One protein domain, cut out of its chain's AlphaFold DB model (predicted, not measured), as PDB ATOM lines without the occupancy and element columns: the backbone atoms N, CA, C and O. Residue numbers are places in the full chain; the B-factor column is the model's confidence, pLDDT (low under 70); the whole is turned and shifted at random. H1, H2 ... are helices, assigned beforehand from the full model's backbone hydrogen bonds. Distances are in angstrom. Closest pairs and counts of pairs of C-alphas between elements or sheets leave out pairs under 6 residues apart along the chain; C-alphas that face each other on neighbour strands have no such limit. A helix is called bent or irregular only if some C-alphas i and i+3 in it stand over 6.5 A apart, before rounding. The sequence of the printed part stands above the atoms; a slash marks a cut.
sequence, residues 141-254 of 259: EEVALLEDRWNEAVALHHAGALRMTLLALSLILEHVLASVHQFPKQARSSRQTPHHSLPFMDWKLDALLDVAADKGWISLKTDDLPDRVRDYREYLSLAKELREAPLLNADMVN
ATOM      1  N   GLU A 141     -28.295  41.013  23.201       85.44
ATOM      2  CA  GLU A 141     -28.432  39.792  23.996       85.44
ATOM      3  C   GLU A 141     -28.627  38.557  23.106       85.44
ATOM      4  O   GLU A 141     -28.000  37.530  23.352       85.44
ATOM      5  N   GLU A 142     -29.431  38.656  22.040       86.25
ATOM      6  CA  GLU A 142     -29.598  37.566  21.064       86.25
ATOM      7  C   GLU A 142     -28.298  37.266  20.319       86.25
ATOM      8  O   GLU A 142     -27.958  36.100  20.145       86.25
ATOM      9  N   VAL A 143     -27.545  38.294  19.911       88.81
ATOM     10  CA  VAL A 143     -26.235  38.110  19.267       88.81
ATOM     11  C   VAL A 143     -25.264  37.408  20.211       88.81
ATOM     12  O   VAL A 143     -24.688  36.398  19.820       88.81
ATOM     13  N   ALA A 144     -25.128  37.883  21.454       88.25
ATOM     14  CA  ALA A 144     -24.254  37.248  22.440       88.25
ATOM     15  C   ALA A 144     -24.660  35.787  22.699       88.25
ATOM     16  O   ALA A 144     -23.816  34.894  22.722       88.25
ATOM     17  N   LEU A 145     -25.965  35.522  22.813       92.50
ATOM     18  CA  LEU A 145     -26.468  34.169  23.000       92.50
ATOM     19  C   LEU A 145     -26.208  33.282  21.773       92.50
ATOM     20  O   LEU A 145     -25.860  32.118  21.939       92.50
ATOM     21  N   LEU A 146     -26.349  33.794  20.547       92.69
ATOM     22  CA  LEU A 146     -26.019  33.044  19.331       92.69
ATOM     23  C   LEU A 146     -24.526  32.718  19.238       92.69
ATOM     24  O   LEU A 146     -24.181  31.606  18.840       92.69
ATOM     25  N   GLU A 147     -23.654  33.654  19.614       92.44
ATOM     26  CA  GLU A 147     -22.206  33.429  19.685       92.44
ATOM     27  C   GLU A 147     -21.878  32.323  20.700       92.44
ATOM     28  O   GLU A 147     -21.157  31.378  20.368       92.44
ATOM     29  N   ASP A 148     -22.483  32.364  21.889       92.69
ATOM     30  CA  ASP A 148     -22.342  31.312  22.901       92.69
ATOM     31  C   ASP A 148     -22.837  29.950  22.386       92.69
ATOM     32  O   ASP A 148     -22.133  28.944  22.501       92.69
ATOM     33  N   ARG A 149     -24.013  29.899  21.745       93.62
ATOM     34  CA  ARG A 149     -24.566  28.663  21.160       93.62
ATOM     35  C   ARG A 149     -23.711  28.118  20.021       93.62
ATOM     36  O   ARG A 149     -23.595  26.901  19.877       93.62
ATOM     37  N   TRP A 150     -23.106  28.987  19.216       93.94
ATOM     38  CA  TRP A 150     -22.162  28.563  18.187       93.94
ATOM     39  C   TRP A 150     -20.929  27.914  18.814       93.94
ATOM     40  O   TRP A 150     -20.527  26.828  18.398       93.94
ATOM     41  N   ASN A 151     -20.367  28.529  19.856       91.38
ATOM     42  CA  ASN A 151     -19.229  27.974  20.584       91.38
ATOM     43  C   ASN A 151     -19.564  26.609  21.211       91.38
ATOM     44  O   ASN A 151     -18.751  25.686  21.136       91.38
ATOM     45  N   GLU A 152     -20.774  26.435  21.756       90.94
ATOM     46  CA  GLU A 152     -21.274  25.126  22.202       90.94
ATOM     47  C   GLU A 152     -21.319  24.109  21.047       90.94
ATOM     48  O   GLU A 152     -20.852  22.977  21.198       90.94
ATOM     49  N   ALA A 153     -21.834  24.495  19.875       91.19
ATOM     50  CA  ALA A 153     -21.902  23.622  18.701       91.19
ATOM     51  C   ALA A 153     -20.509  23.187  18.210       91.19
ATOM     52  O   ALA A 153     -20.304  22.015  17.877       91.19
ATOM     53  N   VAL A 154     -19.541  24.109  18.220       88.88
ATOM     54  CA  VAL A 154     -18.130  23.846  17.900       88.88
ATOM     55  C   VAL A 154     -17.503  22.898  18.926       88.88
ATOM     56  O   VAL A 154     -16.842  21.932  18.547       88.88
ATOM     57  N   ALA A 155     -17.766  23.094  20.220       84.81
ATOM     58  CA  ALA A 155     -17.296  22.184  21.263       84.81
ATOM     59  C   ALA A 155     -17.861  20.762  21.085       84.81
ATOM     60  O   ALA A 155     -17.116  19.784  21.174       84.81
ATOM     61  N   LEU A 156     -19.155  20.635  20.762       85.19
ATOM     62  CA  LEU A 156     -19.793  19.352  20.446       85.19
ATOM     63  C   LEU A 156     -19.167  18.686  19.215       85.19
ATOM     64  O   LEU A 156     -18.959  17.472  19.213       85.19
ATOM     65  N   HIS A 157     -18.835  19.477  18.191       83.94
ATOM     66  CA  HIS A 157     -18.179  18.984  16.983       83.94
ATOM     67  C   HIS A 157     -16.804  18.393  17.308       83.94
ATOM     68  O   HIS A 157     -16.526  17.245  16.959       83.94
ATOM     69  N   HIS A 158     -15.975  19.133  18.048       80.50
ATOM     70  CA  HIS A 158     -14.653  18.669  18.469       80.50
ATOM     71  C   HIS A 158     -14.708  17.472  19.428       80.50
ATOM     72  O   HIS A 158     -13.794  16.652  19.431       80.50
ATOM     73  N   ALA A 159     -15.791  17.326  20.194       77.88
ATOM     74  CA  ALA A 159     -16.046  16.154  21.030       77.88
ATOM     75  C   ALA A 159     -16.561  14.926  20.245       77.88
ATOM     76  O   ALA A 159     -16.822  13.885  20.846       77.88
ATOM     77  N   GLY A 160     -16.747  15.028  18.923       77.69
ATOM     78  CA  GLY A 160     -17.281  13.950  18.082       77.69
ATOM     79  C   GLY A 160     -18.790  13.720  18.236       77.69
ATOM     80  O   GLY A 160     -19.326  12.734  17.726       77.69
ATOM     81  N   ALA A 161     -19.509  14.622  18.909       80.44
ATOM     82  CA  ALA A 161     -20.945  14.527  19.151       80.44
ATOM     83  C   ALA A 161     -21.765  15.060  17.957       80.44
ATOM     84  O   ALA A 161     -22.618  15.933  18.115       80.44
ATOM     85  N   LEU A 162     -21.538  14.509  16.758       82.00
ATOM     86  CA  LEU A 162     -22.047  15.049  15.485       82.00
ATOM     87  C   LEU A 162     -23.570  15.255  15.442       82.00
ATOM     88  O   LEU A 162     -24.037  16.256  14.907       82.00
ATOM     89  N   ARG A 163     -24.362  14.358  16.049       81.88
ATOM     90  CA  ARG A 163     -25.830  14.516  16.134       81.88
ATOM     91  C   ARG A 163     -26.222  15.770  16.921       81.88
ATOM     92  O   ARG A 163     -27.108  16.513  16.512       81.88
ATOM     93  N   MET A 164     -25.532  16.019  18.035       84.50
ATOM     94  CA  MET A 164     -25.768  17.194  18.872       84.50
ATOM     95  C   MET A 164     -25.269  18.468  18.192       84.50
ATOM     96  O   MET A 164     -25.940  19.493  18.269       84.50
ATOM     97  N   THR A 165     -24.150  18.395  17.465       86.00
ATOM     98  CA  THR A 165     -23.682  19.491  16.606       86.00
ATOM     99  C   THR A 165     -24.740  19.874  15.573       86.00
ATOM    100  O   THR A 165     -25.092  21.046  15.476       86.00
ATOM    101  N   LEU A 166     -25.292  18.904  14.836       83.88
ATOM    102  CA  LEU A 166     -26.322  19.158  13.822       83.88
ATOM    103  C   LEU A 166     -27.587  19.782  14.427       83.88
ATOM    104  O   LEU A 166     -28.131  20.729  13.860       83.88
ATOM    105  N   LEU A 167     -28.028  19.298  15.594       85.38
ATOM    106  CA  LEU A 167     -29.143  19.895  16.334       85.38
ATOM    107  C   LEU A 167     -28.873  21.355  16.705       85.38
ATOM    108  O   LEU A 167     -29.712  22.215  16.439       85.38
ATOM    109  N   ALA A 168     -27.709  21.637  17.294       88.38
ATOM    110  CA  ALA A 168     -27.339  22.981  17.725       88.38
ATOM    111  C   ALA A 168     -27.261  23.956  16.538       88.38
ATOM    112  O   ALA A 168     -27.872  25.024  16.577       88.38
ATOM    113  N   LEU A 169     -26.594  23.560  15.448       87.69
ATOM    114  CA  LEU A 169     -26.494  24.375  14.234       87.69
ATOM    115  C   LEU A 169     -27.862  24.607  13.573       87.69
ATOM    116  O   LEU A 169     -28.123  25.706  13.087       87.69
ATOM    117  N   SER A 170     -28.757  23.613  13.597       85.62
ATOM    118  CA  SER A 170     -30.117  23.755  13.055       85.62
ATOM    119  C   SER A 170     -30.945  24.774  13.838       85.62
ATOM    120  O   SER A 170     -31.658  25.567  13.233       85.62
ATOM    121  N   LEU A 171     -30.830  24.787  15.170       87.38
ATOM    122  CA  LEU A 171     -31.524  25.757  16.025       87.38
ATOM    123  C   LEU A 171     -30.998  27.182  15.823       87.38
ATOM    124  O   LEU A 171     -31.786  28.124  15.758       87.38
ATOM    125  N   ILE A 172     -29.677  27.337  15.687       91.06
ATOM    126  CA  ILE A 172     -29.051  28.624  15.351       91.06
ATOM    127  C   ILE A 172     -29.591  29.129  14.010       91.06
ATOM    128  O   ILE A 172     -30.031  30.272  13.915       91.06
ATOM    129  N   LEU A 173     -29.608  28.269  12.988       88.12
ATOM    130  CA  LEU A 173     -30.119  28.616  11.664       88.12
ATOM    131  C   LEU A 173     -31.607  28.986  11.699       88.12
ATOM    132  O   LEU A 173     -31.997  29.986  11.103       88.12
ATOM    133  N   GLU A 174     -32.430  28.220  12.417       87.44
ATOM    134  CA  GLU A 174     -33.861  28.490  12.582       87.44
ATOM    135  C   GLU A 174     -34.099  29.857  13.230       87.44
ATOM    136  O   GLU A 174     -34.895  30.640  12.718       87.44
ATOM    137  N   HIS A 175     -33.350  30.201  14.280       88.44
ATOM    138  CA  HIS A 175     -33.461  31.509  14.927       88.44
ATOM    139  C   HIS A 175     -32.996  32.656  14.016       88.44
ATOM    140  O   HIS A 175     -33.688  33.667  13.882       88.44
ATOM    141  N   VAL A 176     -31.860  32.492  13.329       87.69
ATOM    142  CA  VAL A 176     -31.356  33.484  12.366       87.69
ATOM    143  C   VAL A 176     -32.375  33.723  11.253       87.69
ATOM    144  O   VAL A 176     -32.649  34.873  10.908       87.69
ATOM    145  N   LEU A 177     -32.986  32.666  10.719       86.00
ATOM    146  CA  LEU A 177     -34.014  32.791   9.691       86.00
ATOM    147  C   LEU A 177     -35.356  33.271  10.250       86.00
ATOM    148  O   LEU A 177     -36.100  33.916   9.527       86.00
ATOM    149  N   ALA A 178     -35.686  33.049  11.521       84.44
ATOM    150  CA  ALA A 178     -36.901  33.608  12.117       84.44
ATOM    151  C   ALA A 178     -36.879  35.149  12.146       84.44
ATOM    152  O   ALA A 178     -37.942  35.777  12.099       84.44
ATOM    153  N   SER A 179     -35.689  35.771  12.102       79.44
ATOM    154  CA  SER A 179     -35.520  37.231  11.994       79.44
ATOM    155  C   SER A 179     -36.224  37.854  10.776       79.44
ATOM    156  O   SER A 179     -36.439  39.062  10.729       79.44
ATOM    157  N   VAL A 180     -36.708  37.052   9.822       77.62
ATOM    158  CA  VAL A 180     -37.561  37.494   8.705       77.62
ATOM    159  C   VAL A 180     -38.842  38.207   9.143       77.62
ATOM    160  O   VAL A 180     -39.419  38.964   8.356       77.62
ATOM    161  N   HIS A 181     -39.270  38.054  10.403       78.50
ATOM    162  CA  HIS A 181     -40.350  38.855  10.991       78.50
ATOM    163  C   HIS A 181     -40.062  40.371  10.960       78.50
ATOM    164  O   HIS A 181     -40.989  41.186  11.018       78.50
ATOM    165  N   GLN A 182     -38.791  40.765  10.844       77.62
ATOM    166  CA  GLN A 182     -38.342  42.144  10.630       77.62
ATOM    167  C   GLN A 182     -38.795  42.684   9.261       77.62
ATOM    168  O   GLN A 182     -39.000  43.886   9.094       77.62
ATOM    169  N   PHE A 183     -39.053  41.800   8.289       79.56
ATOM    170  CA  PHE A 183     -39.437  42.130   6.913       79.56
ATOM    171  C   PHE A 183     -40.766  41.473   6.503       79.56
ATOM    172  O   PHE A 183     -40.850  40.821   5.460       79.56
ATOM    173  N   PRO A 184     -41.877  41.678   7.235       82.31
ATOM    174  CA  PRO A 184     -43.065  40.837   7.127       82.31
ATOM    175  C   PRO A 184     -43.763  40.950   5.772       82.31
ATOM    176  O   PRO A 184     -44.380  39.995   5.320       82.31
ATOM    177  N   LYS A 185     -43.676  42.111   5.107       82.25
ATOM    178  CA  LYS A 185     -44.236  42.307   3.762       82.25
ATOM    179  C   LYS A 185     -43.444  41.543   2.703       82.25
ATOM    180  O   LYS A 185     -44.051  41.003   1.792       82.25
ATOM    181  N   GLN A 186     -42.114  41.526   2.819       80.94
ATOM    182  CA  GLN A 186     -41.252  40.790   1.898       80.94
ATOM    183  C   GLN A 186     -41.355  39.292   2.176       80.94
ATOM    184  O   GLN A 186     -41.596  38.529   1.254       80.94
ATOM    185  N   ALA A 187     -41.297  38.875   3.442       84.50
ATOM    186  CA  ALA A 187     -41.476  37.478   3.819       84.50
ATOM    187  C   ALA A 187     -42.821  36.929   3.313       84.50
ATOM    188  O   ALA A 187     -42.840  35.904   2.645       84.50
ATOM    189  N   ARG A 188     -43.934  37.648   3.553       85.88
ATOM    190  CA  ARG A 188     -45.289  37.221   3.147       85.88
ATOM    191  C   ARG A 188     -45.605  37.369   1.662       85.88
ATOM    192  O   ARG A 188     -46.632  36.863   1.223       85.88
ATOM    193  N   SER A 189     -44.780  38.086   0.900       86.56
ATOM    194  CA  SER A 189     -44.909  38.129  -0.560       86.56
ATOM    195  C   SER A 189     -44.197  36.959  -1.235       86.56
ATOM    196  O   SER A 189     -44.115  36.908  -2.464       86.56
ATOM    197  N   SER A 190     -43.614  36.039  -0.462       84.56
ATOM    198  CA  SER A 190     -43.071  34.803  -1.002       84.56
ATOM    199  C   SER A 190     -44.180  33.863  -1.443       84.56
ATOM    200  O   SER A 190     -45.209  33.734  -0.785       84.56
ATOM    201  N   ARG A 191     -43.944  33.160  -2.553       84.06
ATOM    202  CA  ARG A 191     -44.819  32.056  -2.970       84.06
ATOM    203  C   ARG A 191     -44.731  30.868  -2.013       84.06
ATOM    204  O   ARG A 191     -45.655  30.068  -1.976       84.06
ATOM    205  N   GLN A 192     -43.649  30.799  -1.238       84.88
ATOM    206  CA  GLN A 192     -43.373  29.761  -0.250       84.88
ATOM    207  C   GLN A 192     -43.833  30.151   1.158       84.88
ATOM    208  O   GLN A 192     -43.545  29.461   2.131       84.88
ATOM    209  N   THR A 193     -44.542  31.278   1.298       84.12
ATOM    210  CA  THR A 193     -45.091  31.692   2.585       84.12
ATOM    211  C   THR A 193     -46.064  30.626   3.105       84.12
ATOM    212  O   THR A 193     -47.068  30.348   2.442       84.12
ATOM    213  N   PRO A 194     -45.826  30.061   4.302       79.62
ATOM    214  CA  PRO A 194     -46.804  29.203   4.951       79.62
ATOM    215  C   PRO A 194     -48.035  30.035   5.318       79.62
ATOM    216  O   PRO A 194     -47.981  31.263   5.330       79.62
ATOM    217  N   HIS A 195     -49.153  29.371   5.611       76.06
ATOM    218  CA  HIS A 195     -50.465  29.996   5.808       76.06
ATOM    219  C   HIS A 195     -50.391  31.404   6.435       76.06
ATOM    220  O   HIS A 195     -49.916  31.560   7.560       76.06
ATOM    221  N   HIS A 196     -50.863  32.433   5.716       68.38
ATOM    222  CA  HIS A 196     -50.607  33.851   6.028       68.38
ATOM    223  C   HIS A 196     -51.046  34.313   7.435       68.38
ATOM    224  O   HIS A 196     -50.655  35.399   7.869       68.38
ATOM    225  N   SER A 197     -51.852  33.512   8.140       69.56
ATOM    226  CA  SER A 197     -52.293  33.758   9.517       69.56
ATOM    227  C   SER A 197     -51.318  33.281  10.598       69.56
ATOM    228  O   SER A 197     -51.513  33.640  11.756       69.56
ATOM    229  N   LEU A 198     -50.316  32.462  10.266       77.06
ATOM    230  CA  LEU A 198     -49.365  31.955  11.254       77.06
ATOM    231  C   LEU A 198     -48.358  33.051  11.650       77.06
ATOM    232  O   LEU A 198     -47.791  33.710  10.765       77.06
ATOM    233  N   PRO A 199     -48.109  33.251  12.958       82.25
ATOM    234  CA  PRO A 199     -46.974  34.031  13.441       82.25
ATOM    235  C   PRO A 199     -45.653  33.515  12.857       82.25
ATOM    236  O   PRO A 199     -45.476  32.312  12.700       82.25
ATOM    237  N   PHE A 200     -44.703  34.411  12.567       79.00
ATOM    238  CA  PHE A 200     -43.394  34.028  12.010       79.00
ATOM    239  C   PHE A 200     -42.602  33.086  12.924       79.00
ATOM    240  O   PHE A 200     -41.858  32.253  12.428       79.00
ATOM    241  N   MET A 201     -42.795  33.186  14.244       77.25
ATOM    242  CA  MET A 201     -42.155  32.297  15.222       77.25
ATOM    243  C   MET A 201     -42.677  30.856  15.164       77.25
ATOM    244  O   MET A 201     -42.010  29.950  15.647       77.25
ATOM    245  N   ASP A 202     -43.842  30.638  14.547       82.56
ATOM    246  CA  ASP A 202     -44.422  29.307  14.353       82.56
ATOM    247  C   ASP A 202     -44.069  28.724  12.974       82.56
ATOM    248  O   ASP A 202     -44.521  27.632  12.609       82.56
ATOM    249  N   TRP A 203     -43.297  29.453  12.162       86.06
ATOM    250  CA  TRP A 203     -42.832  28.949  10.879       86.06
ATOM    251  C   TRP A 203     -41.729  27.930  11.124       86.06
ATOM    252  O   TRP A 203     -40.730  28.214  11.775       86.06
ATOM    253  N   LYS A 204     -41.907  26.731  10.573       84.88
ATOM    254  CA  LYS A 204     -40.883  25.688  10.632       84.88
ATOM    255  C   LYS A 204     -39.673  26.087   9.790       84.88
ATOM    256  O   LYS A 204     -39.837  26.736   8.756       84.88
ATOM    257  N   LEU A 205     -38.497  25.593  10.180       83.88
ATOM    258  CA  LEU A 205     -37.242  25.752   9.440       83.88
ATOM    259  C   LEU A 205     -37.378  25.545   7.917       83.88
ATOM    260  O   LEU A 205     -36.836  26.345   7.164       83.88
ATOM    261  N   ASP A 206     -38.141  24.546   7.460       82.12
ATOM    262  CA  ASP A 206     -38.370  24.306   6.024       82.12
ATOM    263  C   ASP A 206     -38.985  25.524   5.321       82.12
ATOM    264  O   ASP A 206     -38.449  26.029   4.341       82.12
ATOM    265  N   ALA A 207     -40.069  26.059   5.885       85.69
ATOM    266  CA  ALA A 207     -40.750  27.222   5.333       85.69
ATOM    267  C   ALA A 207     -39.872  28.481   5.402       85.69
ATOM    268  O   ALA A 207     -39.913  29.327   4.510       85.69
ATOM    269  N   LEU A 208     -39.065  28.613   6.458       87.31
ATOM    270  CA  LEU A 208     -38.113  29.711   6.603       87.31
ATOM    271  C   LEU A 208     -37.015  29.657   5.528       87.31
ATOM    272  O   LEU A 208     -36.696  30.691   4.939       87.31
ATOM    273  N   LEU A 209     -36.479  28.468   5.243       85.44
ATOM    274  CA  LEU A 209     -35.484  28.241   4.193       85.44
ATOM    275  C   LEU A 209     -36.054  28.543   2.806       85.44
ATOM    276  O   LEU A 209     -35.425  29.279   2.045       85.44
ATOM    277  N   ASP A 210     -37.257  28.054   2.508       83.88
ATOM    278  CA  ASP A 210     -37.903  28.262   1.210       83.88
ATOM    279  C   ASP A 210     -38.204  29.749   0.953       83.88
ATOM    280  O   ASP A 210     -37.970  30.267  -0.142       83.88
ATOM    281  N   VAL A 211     -38.672  30.472   1.977       86.88
ATOM    282  CA  VAL A 211     -38.908  31.920   1.892       86.88
ATOM    283  C   VAL A 211     -37.593  32.684   1.734       86.88
ATOM    284  O   VAL A 211     -37.517  33.600   0.914       86.88
ATOM    285  N   ALA A 212     -36.553  32.322   2.487       84.69
ATOM    286  CA  ALA A 212     -35.248  32.966   2.382       84.69
ATOM    287  C   ALA A 212     -34.593  32.736   1.011       84.69
ATOM    288  O   ALA A 212     -33.987  33.665   0.471       84.69
ATOM    289  N   ALA A 213     -34.759  31.547   0.426       81.12
ATOM    290  CA  ALA A 213     -34.318  31.231  -0.929       81.12
ATOM    291  C   ALA A 213     -35.086  32.052  -1.979       81.12
ATOM    292  O   ALA A 213     -34.467  32.750  -2.783       81.12
ATOM    293  N   ASP A 214     -36.424  32.056  -1.929       83.38
ATOM    294  CA  ASP A 214     -37.284  32.819  -2.853       83.38
ATOM    295  C   ASP A 214     -37.013  34.333  -2.801       83.38
ATOM    296  O   ASP A 214     -37.150  35.036  -3.803       83.38
ATOM    297  N   LYS A 215     -36.611  34.852  -1.634       83.88
ATOM    298  CA  LYS A 215     -36.258  36.266  -1.447       83.88
ATOM    299  C   LYS A 215     -34.785  36.585  -1.667       83.88
ATOM    300  O   LYS A 215     -34.418  37.757  -1.586       83.88
ATOM    301  N   GLY A 216     -33.961  35.589  -1.993       78.31
ATOM    302  CA  GLY A 216     -32.529  35.771  -2.223       78.31
ATOM    303  C   GLY A 216     -31.775  36.257  -0.982       78.31
ATOM    304  O   GLY A 216     -30.766  36.947  -1.106       78.31
ATOM    305  N   TRP A 217     -32.279  35.948   0.216       81.31
ATOM    306  CA  TRP A 217     -31.632  36.285   1.491       81.31
ATOM    307  C   TRP A 217     -30.476  35.347   1.824       81.31
ATOM    308  O   TRP A 217     -29.584  35.709   2.586       81.31
ATOM    309  N   ILE A 218     -30.473  34.162   1.222       78.25
ATOM    310  CA  ILE A 218     -29.366  33.213   1.268       78.25
ATOM    311  C   ILE A 218     -28.723  33.121  -0.118       78.25
ATOM    312  O   ILE A 218     -29.405  33.127  -1.140       78.25
ATOM    313  N   SER A 219     -27.392  33.076  -0.153       66.44
ATOM    314  CA  SER A 219     -26.582  33.164  -1.380       66.44
ATOM    315  C   SER A 219     -26.115  31.811  -1.923       66.44
ATOM    316  O   SER A 219     -25.441  31.755  -2.955       66.44
ATOM    317  N   LEU A 220     -26.419  30.716  -1.226       57.75
ATOM    318  CA  LEU A 220     -25.903  29.396  -1.573       57.75
ATOM    319  C   LEU A 220     -26.560  28.884  -2.862       57.75
ATOM    320  O   LEU A 220     -27.761  28.657  -2.921       57.75
ATOM    321  N   LYS A 221     -25.725  28.695  -3.890       51.94
ATOM    322  CA  LYS A 221     -26.079  28.245  -5.250       51.94
ATOM    323  C   LYS A 221     -26.412  26.751  -5.373       51.94
ATOM    324  O   LYS A 221     -26.412  26.226  -6.481       51.94
ATOM    325  N   THR A 222     -26.607  26.036  -4.272       51.28
ATOM    326  CA  THR A 222     -27.021  24.631  -4.328       51.28
ATOM    327  C   THR A 222     -28.520  24.581  -4.160       51.28
ATOM    328  O   THR A 222     -29.003  24.836  -3.057       51.28
ATOM    329  N   ASP A 223     -29.213  24.228  -5.239       53.97
ATOM    330  CA  ASP A 223     -30.657  23.967  -5.263       53.97
ATOM    331  C   ASP A 223     -31.082  23.000  -4.131       53.97
ATOM    332  O   ASP A 223     -32.204  23.077  -3.648       53.97
ATOM    333  N   ASP A 224     -30.144  22.197  -3.607       62.44
ATOM    334  CA  ASP A 224     -30.373  21.230  -2.532       62.44
ATOM    335  C   ASP A 224     -30.132  21.751  -1.100       62.44
ATOM    336  O   ASP A 224     -30.201  20.949  -0.175       62.44
ATOM    337  N   LEU A 225     -29.740  23.009  -0.830       67.38
ATOM    338  CA  LEU A 225     -29.397  23.389   0.561       67.38
ATOM    339  C   LEU A 225     -30.578  23.192   1.533       67.38
ATOM    340  O   LEU A 225     -30.360  22.577   2.583       67.38
ATOM    341  N   PRO A 226     -31.803  23.669   1.225       64.56
ATOM    342  CA  PRO A 226     -32.958  23.406   2.076       64.56
ATOM    343  C   PRO A 226     -33.204  21.908   2.262       64.56
ATOM    344  O   PRO A 226     -33.420  21.452   3.385       64.56
ATOM    345  N   ASP A 227     -33.078  21.141   1.178       67.88
ATOM    346  CA  ASP A 227     -33.271  19.691   1.176       67.88
ATOM    347  C   ASP A 227     -32.216  18.974   2.024       67.88
ATOM    348  O   ASP A 227     -32.559  18.146   2.858       67.88
ATOM    349  N   ARG A 228     -30.943  19.368   1.932       69.81
ATOM    350  CA  ARG A 228     -29.850  18.823   2.746       69.81
ATOM    351  C   ARG A 228     -30.037  19.125   4.222       69.81
ATOM    352  O   ARG A 228     -29.858  18.236   5.046       69.81
ATOM    353  N   VAL A 229     -30.374  20.365   4.581       70.62
ATOM    354  CA  VAL A 229     -30.613  20.738   5.987       70.62
ATOM    355  C   VAL A 229     -31.784  19.933   6.555       70.62
ATOM    356  O   VAL A 229     -31.687  19.412   7.671       70.62
ATOM    357  N   ARG A 230     -32.858  19.770   5.773       71.19
ATOM    358  CA  ARG A 230     -33.997  18.918   6.126       71.19
ATOM    359  C   ARG A 230     -33.574  17.465   6.300       71.19
ATOM    360  O   ARG A 230     -33.859  16.880   7.343       71.19
ATOM    361  N   ASP A 231     -32.835  16.916   5.344       71.31
ATOM    362  CA  ASP A 231     -32.347  15.540   5.373       71.31
ATOM    363  C   ASP A 231     -31.474  15.271   6.597       71.31
ATOM    364  O   ASP A 231     -31.691  14.273   7.289       71.31
ATOM    365  N   TYR A 232     -30.561  16.188   6.936       73.81
ATOM    366  CA  TYR A 232     -29.741  16.091   8.144       73.81
ATOM    367  C   TYR A 232     -30.579  16.117   9.423       73.81
ATOM    368  O   TYR A 232     -30.307  15.346  10.345       73.81
ATOM    369  N   ARG A 233     -31.607  16.972   9.502       73.50
ATOM    370  CA  ARG A 233     -32.479  17.046  10.682       73.50
ATOM    371  C   ARG A 233     -33.358  15.806  10.811       73.50
ATOM    372  O   ARG A 233     -33.538  15.292  11.912       73.50
ATOM    373  N   GLU A 234     -33.890  15.309   9.702       73.75
ATOM    374  CA  GLU A 234     -34.672  14.077   9.677       73.75
ATOM    375  C   GLU A 234     -33.826  12.852  10.025       73.75
ATOM    376  O   GLU A 234     -34.337  11.929  10.664       73.75
ATOM    377  N   TYR A 235     -32.542  12.836   9.652       69.94
ATOM    378  CA  TYR A 235     -31.622  11.747   9.989       69.94
ATOM    379  C   TYR A 235     -31.445  11.593  11.508       69.94
ATOM    380  O   TYR A 235     -31.191  10.496  11.993       69.94
ATOM    381  N   LEU A 236     -31.663  12.652  12.294       75.75
ATOM    382  CA  LEU A 236     -31.657  12.567  13.760       75.75
ATOM    383  C   LEU A 236     -32.790  11.688  14.320       75.75
ATOM    384  O   LEU A 236     -32.759  11.317  15.494       75.75
ATOM    385  N   SER A 237     -33.801  11.356  13.511       76.31
ATOM    386  CA  SER A 237     -34.818  10.380  13.885       76.31
ATOM    387  C   SER A 237     -34.224   8.976  13.910       76.31
ATOM    388  O   SER A 237     -33.784   8.457  12.883       76.31
ATOM    389  N   LEU A 238     -34.334   8.306  15.060       73.00
ATOM    390  CA  LEU A 238     -33.866   6.931  15.255       73.00
ATOM    391  C   LEU A 238     -34.373   5.970  14.160       73.00
ATOM    392  O   LEU A 238     -33.646   5.094  13.703       73.00
ATOM    393  N   ALA A 239     -35.616   6.147  13.701       72.94
ATOM    394  CA  ALA A 239     -36.225   5.300  12.675       72.94
ATOM    395  C   ALA A 239     -35.692   5.552  11.248       72.94
ATOM    396  O   ALA A 239     -35.832   4.682  10.383       72.94
ATOM    397  N   LYS A 240     -35.143   6.741  10.967       70.56
ATOM    398  CA  LYS A 240     -34.473   7.052   9.693       70.56
ATOM    399  C   LYS A 240     -33.020   6.583   9.756       70.56
ATOM    400  O   LYS A 240     -32.591   5.830   8.889       70.56
ATOM    401  N   GLU A 241     -32.336   6.869  10.860       70.38
ATOM    402  CA  GLU A 241     -30.964   6.425  11.116       70.38
ATOM    403  C   GLU A 241     -30.794   4.899  11.019       70.38
ATOM    404  O   GLU A 241     -29.903   4.416  10.327       70.38
ATOM    405  N   LEU A 242     -31.686   4.119  11.640       71.75
ATOM    406  CA  LEU A 242     -31.639   2.649  11.574       71.75
ATOM    407  C   LEU A 242     -31.880   2.084  10.165       71.75
ATOM    408  O   LEU A 242     -31.503   0.947   9.891       71.75
ATOM    409  N   ARG A 243     -32.530   2.851   9.286       70.50
ATOM    410  CA  ARG A 243     -32.843   2.452   7.907       70.50
ATOM    411  C   ARG A 243     -31.716   2.794   6.936       70.50
ATOM    412  O   ARG A 243     -31.559   2.103   5.936       70.50
ATOM    413  N   GLU A 244     -30.972   3.858   7.224       65.62
ATOM    414  CA  GLU A 244     -30.012   4.484   6.309       65.62
ATOM    415  C   GLU A 244     -28.539   4.302   6.736       65.62
ATOM    416  O   GLU A 244     -27.637   4.681   5.993       65.62
ATOM    417  N   ALA A 245     -28.254   3.703   7.900       56.69
ATOM    418  CA  ALA A 245     -26.883   3.462   8.367       56.69
ATOM    419  C   ALA A 245     -26.058   2.609   7.365       56.69
ATOM    420  O   ALA A 245     -26.538   1.553   6.945       56.69
ATOM    421  N   PRO A 246     -24.814   3.014   7.001       51.91
ATOM    422  CA  PRO A 246     -23.864   3.797   7.799       51.91
ATOM    423  C   PRO A 246     -23.442   5.108   7.100       51.91
ATOM    424  O   PRO A 246     -22.418   5.143   6.422       51.91
ATOM    425  N   LEU A 247     -24.220   6.188   7.237       53.75
ATOM    426  CA  LEU A 247     -23.957   7.438   6.500       53.75
ATOM    427  C   LEU A 247     -23.312   8.557   7.340       53.75
ATOM    428  O   LEU A 247     -22.471   9.282   6.817       53.75
ATOM    429  N   LEU A 248     -23.577   8.660   8.649       52.72
ATOM    430  CA  LEU A 248     -22.888   9.627   9.530       52.72
ATOM    431  C   LEU A 248     -21.486   9.151   9.960       52.72
ATOM    432  O   LEU A 248     -21.174   9.075  11.148       52.72
ATOM    433  N   ASN A 249     -20.630   8.839   8.993       50.53
ATOM    434  CA  ASN A 249     -19.193   8.709   9.215       50.53
ATOM    435  C   ASN A 249     -18.498   9.994   8.735       50.53
ATOM    436  O   ASN A 249     -19.065  10.759   7.952       50.53
ATOM    437  N   ALA A 250     -17.260  10.230   9.183       45.47
ATOM    438  CA  ALA A 250     -16.452  11.396   8.800       45.47
ATOM    439  C   ALA A 250     -16.354  11.617   7.270       45.47
ATOM    440  O   ALA A 250     -16.106  12.732   6.816       45.47
ATOM    441  N   ASP A 251     -16.617  10.575   6.479       45.53
ATOM    442  CA  ASP A 251     -16.633  10.600   5.019       45.53
ATOM    443  C   ASP A 251     -17.731  11.508   4.425       45.53
ATOM    444  O   ASP A 251     -17.495  12.148   3.401       45.53
ATOM    445  N   MET A 252     -18.895  11.673   5.073       48.25
ATOM    446  CA  MET A 252     -19.959  12.567   4.571       48.25
ATOM    447  C   MET A 252     -19.607  14.057   4.676       48.25
ATOM    448  O   MET A 252     -20.018  14.839   3.821       48.25
ATOM    449  N   VAL A 253     -18.805  14.454   5.670       49.00
ATOM    450  CA  VAL A 253     -18.324  15.845   5.804       49.00
ATOM    451  C   VAL A 253     -17.384  16.208   4.644       49.00
ATOM    452  O   VAL A 253     -17.305  17.367   4.243       49.00
ATOM    453  N   ASN A 254     -16.735  15.207   4.038       39.16
ATOM    454  CA  ASN A 254     -15.735  15.381   2.985       39.16
ATOM    455  C   ASN A 254     -16.261  15.162   1.556       39.16
ATOM    456  O   ASN A 254     -15.550  15.471   0.595       39.16
TER     457      ASN A 254
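AT A GLANCE: This is residues 141 to 254 of the 259 residues of an uncharacterized protein of Deinococcus sp. Arct2-2 (UniProt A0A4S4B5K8). One long helix, H2, runs through the middle of this domain, with H1 folded back along one side of it as a helical hairpin and the shorter hairpin of H4 and H5 packed across its other side. H3 lies past the last residues of H2, while H6 and the low-confidence H7 lie toward the other end of the domain. The printed part has 114 residues with seven named helices, H1 to H7 in that order, and no named strand; the class is all helix. It is only just compact, close to loose, with a radius of gyration of the C-alphas of 15.5 A and spans of 43 by 34 by 26 A.

IN THESE COORDINATES: Find C-alpha 141 at (-28.432, 39.792, 23.996); from there H1 runs 25.8 A to residue 158. Next comes H2, residues 162 to 182, from C-alpha 162 at (-22.047, 15.049, 15.485) over 32.0 A. H2 is neither bent nor irregular, but only just: C-alphas 178 and 181 are 6.4 A apart. Read on to H3, residues 184 to 188, then H4, residues 205 to 214, 14.2 A long, and H5, residues 225 to 235, 15.1 A long. Last come H6, residues 238 to 244, and H7, residues 250 to 254, which ends at C-alpha 254 at (-15.735, 15.381, 2.985).

HOW THE PARTS SIT: Begin at H2, the hub, which touches three helices. H1 touches it at a shallow tilt of 21 degrees, opposite ways; their closest C-alphas, of Ala 153 and Thr 165, are 5.0 A apart. With residues 173 to 178 alone H2 touches H4, at a steep tilt of 55 degrees, closest at the C-alphas of Glu 174 and Leu 205, 5.4 A. With residues 166 to 170 alone it touches H5, at a steep tilt of 46 degrees, closest at the C-alphas of Leu 167 and Arg 233, 7.2 A. H4 and H5 form a hairpin at a shallow tilt of 9 degrees, with the C-alphas of Leu 209 and Pro 226 closest at 5.9 A. H3 is close to but not clearly touching H2 and H4, and H6 stands likewise to H5, closest at the C-alphas of Tyr 235 and Glu 241, 5.5 A. H1 is apart from H4 and H5, and H7 touches no helix. In H1, H3, H4 and H5 every O i to N i+4 pair is within hydrogen-bond range; H2 has 14 of 17, H6 2 of 3, and H7 0 of 1, with 2 of its 2 O i to N i+3 pairs within range.

THE WHOLE: Look for the two C-alphas farthest apart, of Lys 185 and Pro 246, at 43.8 A. The printed part has no cut, and the long link is H3 to H4, residues 189 to 204. The mean pLDDT of the printed part is 77.4; look for values under 70 at residues 196 to 197, 219 to 228, 235 and 244 to 254.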